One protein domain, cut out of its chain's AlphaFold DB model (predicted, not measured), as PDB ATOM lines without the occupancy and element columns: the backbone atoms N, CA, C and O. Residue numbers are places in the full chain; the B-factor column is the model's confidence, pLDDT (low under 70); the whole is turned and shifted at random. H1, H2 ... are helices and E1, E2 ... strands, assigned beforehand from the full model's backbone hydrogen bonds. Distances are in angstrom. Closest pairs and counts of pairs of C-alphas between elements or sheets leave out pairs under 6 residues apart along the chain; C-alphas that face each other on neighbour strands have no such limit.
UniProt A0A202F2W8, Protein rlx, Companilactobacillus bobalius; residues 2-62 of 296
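AT A GLANCE: This is residues 2 to 62 of the 296 residues of the protein "Protein rlx" of Companilactobacillus bobalius (UniProt A0A202F2W8). A long two-stranded hairpin, E1 and E2, and a long helix, H2, make a loose frame, with the short helix H1 between them. The turn of the hairpin, residues 17 to 22, sticks out at one end. You have 61 printed residues with two named helices and two named strands, which follow along the chain as H1, E1, E2, H2; the class is mixed, helices and strands, with one antiparallel sheet, E1 - E2. The whole is loose, radius of gyration of the C-alphas 13.4 A, and spans 39 by 25 by 20 A.

IN THESE COORDINATES: Find C-alpha 2 at (191.203, 271.523, 156.696); H1 runs from there to residue 5, 5.0 A. E1, residues 9 to 16, covers 22.2 A, and E2, residues 23 to 32, 25.7 A. H2, residues 43 to 60, runs 25.9 A to C-alpha 60 at (189.833, 285.009, 149.918).

HOW THE PARTS SIT: H1 touches residues 49 to 53 of H2 alone; the closest C-alphas, Thr 5 and Leu 50, are 5.9 A apart. In the hairpin, N 14 and O 25 are 2.8 A apart, within hydrogen-bond range. E1 and H2 are apart. In H2 every O i to N i+4 pair is within hydrogen-bond range; H1 is too short for one.

THE WHOLE: The C-alphas farthest apart, Asp 20 and Thr 35, are 40.5 A apart. The printed part has no cut and no long link, and no printed residue is under 70 in pLDDT.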
ATOM      1  N   TYR A   2     190.507 272.641 156.041       91.38
ATOM      2  CA  TYR A   2     191.203 271.523 156.696       91.38
ATOM      3  C   TYR A   2     192.441 271.025 155.946       91.38
ATOM      4  O   TYR A   2     193.480 270.882 156.572       91.38
ATOM      5  N   GLN A   3     192.380 270.894 154.617       90.56
ATOM      6  CA  GLN A   3     193.537 270.497 153.798       90.56
ATOM      7  C   GLN A   3     194.745 271.434 153.963       90.56
ATOM      8  O   GLN A   3     195.880 270.980 153.992       90.56
ATOM      9  N   LYS A   4     194.510 272.744 154.115       90.62
ATOM     10  CA  LYS A   4     195.584 273.719 154.357       90.62
ATOM     11  C   LYS A   4     196.145 273.608 155.779       90.62
ATOM     12  O   LYS A   4     197.336 273.789 155.996       90.62
ATOM     13  N   THR A   5     195.285 273.339 156.760       90.38
ATOM     14  CA  THR A   5     195.665 273.347 158.183       90.38
ATOM     15  C   THR A   5     196.333 272.040 158.617       90.38
ATOM     16  O   THR A   5     197.285 272.064 159.406       90.38
ATOM     17  N   TYR A   6     195.834 270.924 158.086       91.12
ATOM     18  CA  TYR A   6     196.173 269.548 158.434       91.12
ATOM     19  C   TYR A   6     196.373 268.717 157.150       91.12
ATOM     20  O   TYR A   6     195.539 267.871 156.823       91.12
ATOM     21  N   PRO A   7     197.434 268.996 156.365       90.38
ATOM     22  CA  PRO A   7     197.631 268.392 155.043       90.38
ATOM     23  C   PRO A   7     197.863 266.877 155.091       90.38
ATOM     24  O   PRO A   7     197.506 266.173 154.152       90.38
ATOM     25  N   ASN A   8     198.408 266.381 156.203       93.12
ATOM     26  CA  ASN A   8     198.802 264.986 156.374       93.12
ATOM     27  C   ASN A   8     197.821 264.200 157.254       93.12
ATOM     28  O   ASN A   8     198.103 263.069 157.636       93.12
ATOM     29  N   GLN A   9     196.684 264.788 157.627       92.75
ATOM     30  CA  GLN A   9     195.688 264.148 158.482       92.75
ATOM     31  C   GLN A   9     194.473 263.730 157.656       92.75
ATOM     32  O   GLN A   9     194.035 264.433 156.747       92.75
ATOM     33  N   GLN A  10     193.865 262.602 158.020       93.19
ATOM     34  CA  GLN A  10     192.550 262.241 157.490       93.19
ATOM     35  C   GLN A  10     191.479 263.101 158.151       93.19
ATOM     36  O   GLN A  10     191.452 263.220 159.374       93.19
ATOM     37  N   VAL A  11     190.573 263.677 157.363       93.38
ATOM     38  CA  VAL A  11     189.469 264.491 157.881       93.38
ATOM     39  C   VAL A  11     188.157 263.998 157.293       93.38
ATOM     40  O   VAL A  11     188.007 263.935 156.075       93.38
ATOM     41  N   ALA A  12     187.204 263.663 158.159       93.69
ATOM     42  CA  ALA A  12     185.836 263.341 157.773       93.69
ATOM     43  C   ALA A  12     184.934 264.554 158.016       93.69
ATOM     44  O   ALA A  12     185.000 265.167 159.083       93.69
ATOM     45  N   LEU A  13     184.096 264.891 157.036       92.44
ATOM     46  CA  LEU A  13     183.161 266.012 157.093       92.44
ATOM     47  C   LEU A  13     181.729 265.488 156.995       92.44
ATOM     48  O   LEU A  13     181.421 264.691 156.112       92.44
ATOM     49  N   TYR A  14     180.866 265.965 157.884       89.88
ATOM     50  CA  TYR A  14     179.445 265.638 157.912       89.88
ATOM     51  C   TYR A  14     178.647 266.932 157.922       89.88
ATOM     52  O   TYR A  14     178.739 267.721 158.860       89.88
ATOM     53  N   GLU A  15     177.891 267.169 156.862       88.62
ATOM     54  CA  GLU A  15     177.065 268.359 156.717       88.62
ATOM     55  C   GLU A  15     175.683 268.128 157.324       88.62
ATOM     56  O   GLU A  15     175.003 267.154 157.001       88.62
ATOM     57  N   HIS A  16     175.273 269.035 158.201       84.19
ATOM     58  CA  HIS A  16     174.011 268.999 158.915       84.19
ATOM     59  C   HIS A  16     173.212 270.278 158.644       84.19
ATOM     60  O   HIS A  16     173.723 271.398 158.723       84.19
ATOM     61  N   ALA A  17     171.925 270.098 158.353       82.69
ATOM     62  CA  ALA A  17     170.962 271.176 158.127       82.69
ATOM     63  C   ALA A  17     169.720 271.041 159.031       82.69
ATOM     64  O   ALA A  17     168.649 271.558 158.721       82.69
ATOM     65  N   ASP A  18     169.859 270.308 160.134       75.88
ATOM     66  CA  ASP A  18     168.822 270.003 161.125       75.88
ATOM     67  C   ASP A  18     168.521 271.165 162.089       75.88
ATOM     68  O   ASP A  18     167.542 271.104 162.830       75.88
ATOM     69  N   THR A  19     169.320 272.237 162.055       76.81
ATOM     70  CA  THR A  19     169.081 273.480 162.805       76.81
ATOM     71  C   THR A  19     168.795 274.662 161.873       76.81
ATOM     72  O   THR A  19     168.888 274.553 160.645       76.81
ATOM     73  N   ASP A  20     168.494 275.824 162.455       74.12
ATOM     74  CA  ASP A  20     168.269 277.067 161.707       74.12
ATOM     75  C   ASP A  20     169.489 277.501 160.874       74.12
ATOM     76  O   ASP A  20     169.323 278.227 159.894       74.12
ATOM     77  N   ALA A  21     170.683 276.984 161.191       77.56
ATOM     78  CA  ALA A  21     171.914 277.197 160.438       77.56
ATOM     79  C   ALA A  21     172.469 275.894 159.832       77.56
ATOM     80  O   ALA A  21     172.478 274.830 160.464       77.56
ATOM     81  N   LEU A  22     172.994 276.009 158.609       84.88
ATOM     82  CA  LEU A  22     173.830 274.979 158.002       84.88
ATOM     83  C   LEU A  22     175.146 274.891 158.777       84.88
ATOM     84  O   LEU A  22     175.804 275.909 159.002       84.88
ATOM     85  N   HIS A  23     175.535 273.691 159.187       87.12
ATOM     86  CA  HIS A  23     176.791 273.479 159.893       87.12
ATOM     87  C   HIS A  23     177.451 272.175 159.465       87.12
ATOM     88  O   HIS A  23     176.806 271.242 158.997       87.12
ATOM     89  N   ILE A  24     178.770 272.116 159.618       88.75
ATOM     90  CA  ILE A  24     179.573 270.954 159.247       88.75
ATOM     91  C   ILE A  24     180.265 270.440 160.506       88.75
ATOM     92  O   ILE A  24     180.997 271.176 161.168       88.75
ATOM     93  N   HIS A  25     180.070 269.164 160.825       90.62
ATOM     94  CA  HIS A  25     180.898 268.452 161.787       90.62
ATOM     95  C   HIS A  25     182.150 267.936 161.086       90.62
ATOM     96  O   HIS A  25     182.064 267.148 160.146       90.62
ATOM     97  N   ALA A  26     183.317 268.350 161.567       91.19
ATOM     98  CA  ALA A  26     184.596 267.846 161.092       91.19
ATOM     99  C   ALA A  26     185.258 266.974 162.160       91.19
ATOM    100  O   ALA A  26     185.414 267.395 163.308       91.19
ATOM    101  N   VAL A  27     185.677 265.772 161.770       92.44
ATOM    102  CA  VAL A  27     186.466 264.859 162.601       92.44
ATOM    103  C   VAL A  27     187.849 264.742 161.983       92.44
ATOM    104  O   VAL A  27     187.989 264.259 160.863       92.44
ATOM    105  N   ILE A  28     188.864 265.197 162.711       91.50
ATOM    106  CA  ILE A  28     190.261 265.188 162.268       91.50
ATOM    107  C   ILE A  28     190.960 264.007 162.937       91.50
ATOM    108  O   ILE A  28     190.956 263.879 164.164       91.50
ATOM    109  N   GLY A  29     191.552 263.136 162.127       91.50
ATOM    110  CA  GLY A  29     192.375 262.030 162.582       91.50
ATOM    111  C   GLY A  29     193.623 262.547 163.287       91.50
ATOM    112  O   GLY A  29     194.342 263.395 162.767       91.50
ATOM    113  N   ALA A  30     193.894 262.015 164.475       90.44
ATOM    114  CA  ALA A  30     195.029 262.447 165.282       90.44
ATOM    115  C   ALA A  30     196.378 261.909 164.780       90.44
ATOM    116  O   ALA A  30     197.394 262.251 165.367       90.44
ATOM    117  N   ILE A  31     196.411 261.035 163.772       92.12
ATOM    118  CA  ILE A  31     197.652 260.475 163.227       92.12
ATOM    119  C   ILE A  31     198.028 261.244 161.967       92.12
ATOM    120  O   ILE A  31     197.208 261.412 161.066       92.12
ATOM    121  N   ASP A  32     199.269 261.704 161.924       90.75
ATOM    122  CA  ASP A  32     199.893 262.217 160.715       90.75
ATOM    123  C   ASP A  32     200.291 261.033 159.819       90.75
ATOM    124  O   ASP A  32     201.020 260.140 160.249       90.75
ATOM    125  N   LEU A  33     199.766 260.997 158.596       91.75
ATOM    126  CA  LEU A  33     199.952 259.886 157.663       91.75
ATOM    127  C   LEU A  33     201.370 259.799 157.092       91.75
ATOM    128  O   LEU A  33     201.769 258.723 156.656       91.75
ATOM    129  N   GLU A  34     202.118 260.901 157.079       92.25
ATOM    130  CA  GLU A  34     203.486 260.932 156.563       92.25
ATOM    131  C   GLU A  34     204.464 260.412 157.618       92.25
ATOM    132  O   GLU A  34     205.303 259.555 157.352       92.25
ATOM    133  N   THR A  35     204.330 260.901 158.851       91.50
ATOM    134  CA  THR A  35     205.263 260.574 159.939       91.50
ATOM    135  C   THR A  35     204.821 259.384 160.790       91.50
ATOM    136  O   THR A  35     205.612 258.871 161.585       91.50
ATOM    137  N   GLY A  36     203.551 258.978 160.700       91.69
ATOM    138  CA  GLY A  36     202.925 257.975 161.568       91.69
ATOM    139  C   GLY A  36     202.765 258.424 163.025       91.69
ATOM    140  O   GLY A  36     202.321 257.649 163.874       91.69
ATOM    141  N   LYS A  37     203.137 259.667 163.351       90.12
ATOM    142  CA  LYS A  37     203.105 260.183 164.719       90.12
ATOM    143  C   LYS A  37     201.724 260.724 165.052       90.12
ATOM    144  O   LYS A  37     201.038 261.329 164.229       90.12
ATOM    145  N   LYS A  38     201.333 260.539 166.309       90.38
ATOM    146  CA  LYS A  38     200.134 261.164 166.851       90.38
ATOM    147  C   LYS A  38     200.389 262.653 167.082       90.38
ATOM    148  O   LYS A  38     201.422 263.023 167.635       90.38
ATOM    149  N   MET A  39     199.422 263.485 166.720       85.38
ATOM    150  CA  MET A  39     199.362 264.894 167.081       85.38
ATOM    151  C   MET A  39     199.508 265.037 168.599       85.38
ATOM    152  O   MET A  39     198.741 264.456 169.373       85.38
ATOM    153  N   HIS A  40     200.520 265.793 169.011       80.62
ATOM    154  CA  HIS A  40     200.814 266.104 170.401       80.62
ATOM    155  C   HIS A  40     200.998 267.616 170.541       80.62
ATOM    156  O   HIS A  40     201.728 268.213 169.750       80.62
ATOM    157  N   GLY A  41     200.292 268.237 171.486       77.44
ATOM    158  CA  GLY A  41     200.272 269.691 171.625       77.44
ATOM    159  C   GLY A  41     199.069 270.201 172.409       77.44
ATOM    160  O   GLY A  41     198.210 269.429 172.848       77.44
ATOM    161  N   ASN A  42     199.021 271.519 172.584       84.44
ATOM    162  CA  ASN A  42     197.925 272.191 173.262       84.44
ATOM    163  C   ASN A  42     196.727 272.339 172.308       84.44
ATOM    164  O   ASN A  42     196.862 272.777 171.167       84.44
ATOM    165  N   TRP A  43     195.524 272.021 172.791       81.88
ATOM    166  CA  TRP A  43     194.280 272.240 172.048       81.88
ATOM    167  C   TRP A  43     194.128 273.686 171.549       81.88
ATOM    168  O   TRP A  43     193.603 273.912 170.459       81.88
ATOM    169  N   GLN A  44     194.605 274.662 172.328       85.06
ATOM    170  CA  GLN A  44     194.546 276.080 171.971       85.06
ATOM    171  C   GLN A  44     195.341 276.377 170.697       85.06
ATOM    172  O   GLN A  44     194.799 277.000 169.791       85.06
ATOM    173  N   GLU A  45     196.554 275.837 170.568       86.44
ATOM    174  CA  GLU A  45     197.408 276.023 169.387       86.44
ATOM    175  C   GLU A  45     196.763 275.428 168.130       86.44
ATOM    176  O   GLU A  45     196.736 276.056 167.070       86.44
ATOM    177  N   TYR A  46     196.175 274.232 168.242       87.44
ATOM    178  CA  TYR A  46     195.453 273.620 167.125       87.44
ATOM    179  C   TYR A  46     194.251 274.450 166.699       87.44
ATOM    180  O   TYR A  46     194.029 274.638 165.500       87.44
ATOM    181  N   ARG A  47     193.490 274.959 167.672       87.12
ATOM    182  CA  ARG A  47     192.343 275.821 167.413       87.12
ATOM    183  C   ARG A  47     192.776 277.119 166.738       87.12
ATOM    184  O   ARG A  47     192.174 277.490 165.740       87.12
ATOM    185  N   GLU A  48     193.795 277.794 167.254       88.19
ATOM    186  CA  GLU A  48     194.288 279.063 166.711       88.19
ATOM    187  C   GLU A  48     194.807 278.905 165.283       88.19
ATOM    188  O   GLU A  48     194.418 279.675 164.406       88.19
ATOM    189  N   LYS A  49     195.583 277.848 165.007       90.12
ATOM    190  CA  LYS A  49     196.045 277.528 163.649       90.12
ATOM    191  C   LYS A  49     194.875 277.320 162.683       90.12
ATOM    192  O   LYS A  49     194.916 277.794 161.545       90.12
ATOM    193  N   LEU A  50     193.840 276.598 163.118       90.69
ATOM    194  CA  LEU A  50     192.647 276.354 162.308       90.69
ATOM    195  C   LEU A  50     191.850 277.638 162.069       90.69
ATOM    196  O   LEU A  50     191.440 277.868 160.935       90.69
ATOM    197  N   VAL A  51     191.652 278.463 163.100       89.38
ATOM    198  CA  VAL A  51     190.954 279.756 162.998       89.38
ATOM    199  C   VAL A  51     191.689 280.671 162.024       89.38
ATOM    200  O   VAL A  51     191.098 281.088 161.040       89.38
ATOM    201  N   HIS A  52     192.996 280.867 162.203       89.75
ATOM    202  CA  HIS A  52     193.798 281.726 161.333       89.75
ATOM    203  C   HIS A  52     193.712 281.322 159.851       89.75
ATOM    204  O   HIS A  52     193.424 282.142 158.981       89.75
ATOM    205  N   ASN A  53     193.897 280.030 159.551       91.81
ATOM    206  CA  ASN A  53     193.784 279.529 158.179       91.81
ATOM    207  C   ASN A  53     192.356 279.603 157.631       91.81
ATOM    208  O   ASN A  53     192.172 279.727 156.419       91.81
ATOM    209  N   THR A  54     191.357 279.460 158.499       90.88
ATOM    210  CA  THR A  54     189.945 279.585 158.134       90.88
ATOM    211  C   THR A  54     189.638 281.019 157.745       90.88
ATOM    212  O   THR A  54     189.143 281.227 156.644       90.88
ATOM    213  N   ASP A  55     190.021 281.988 158.573       89.81
ATOM    214  CA  ASP A  55     189.789 283.412 158.344       89.81
ATOM    215  C   ASP A  55     190.426 283.878 157.028       89.81
ATOM    216  O   ASP A  55     189.766 284.522 156.214       89.81
ATOM    217  N   GLU A  56     191.666 283.462 156.744       90.38
ATOM    218  CA  GLU A  56     192.335 283.781 155.476       90.38
ATOM    219  C   GLU A  56     191.580 283.214 154.259       90.38
ATOM    220  O   GLU A  56     191.474 283.860 153.216       90.38
ATOM    221  N   ILE A  57     191.050 281.991 154.369       90.44
ATOM    222  CA  ILE A  57     190.286 281.353 153.290       90.44
ATOM    223  C   ILE A  57     188.924 282.038 153.119       90.44
ATOM    224  O   ILE A  57     188.527 282.308 151.989       90.44
ATOM    225  N   VAL A  58     188.231 282.348 154.217       89.88
ATOM    226  CA  VAL A  58     186.950 283.075 154.224       89.88
ATOM    227  C   VAL A  58     187.106 284.421 153.510       89.88
ATOM    228  O   VAL A  58     186.367 284.685 152.561       89.88
ATOM    229  N   GLN A  59     188.133 285.203 153.860       89.19
ATOM    230  CA  GLN A  59     188.429 286.483 153.202       89.19
ATOM    231  C   GLN A  59     188.725 286.314 151.709       89.19
ATOM    232  O   GLN A  59     188.192 287.056 150.886       89.19
ATOM    233  N   LYS A  60     189.530 285.310 151.331       91.00
ATOM    234  CA  LYS A  60     189.833 285.009 149.918       91.00
ATOM    235  C   LYS A  60     188.592 284.663 149.096       91.00
ATOM    236  O   LYS A  60     188.566 284.941 147.901       91.00
ATOM    237  N   HIS A  61     187.574 284.075 149.720       89.69
ATOM    238  CA  HIS A  61     186.294 283.773 149.078       89.69
ATOM    239  C   HIS A  61     185.282 284.930 149.149       89.69
ATOM    240  O   HIS A  61     184.127 284.741 148.773       89.69
ATOM    241  N   GLY A  62     185.696 286.121 149.598       87.06
ATOM    242  CA  GLY A  62     184.836 287.305 149.677       87.06
ATOM    243  C   GLY A  62     183.782 287.233 150.785       87.06
ATOM    244  O   GLY A  62     182.783 287.944 150.722       87.06
TER     245      GLY A  62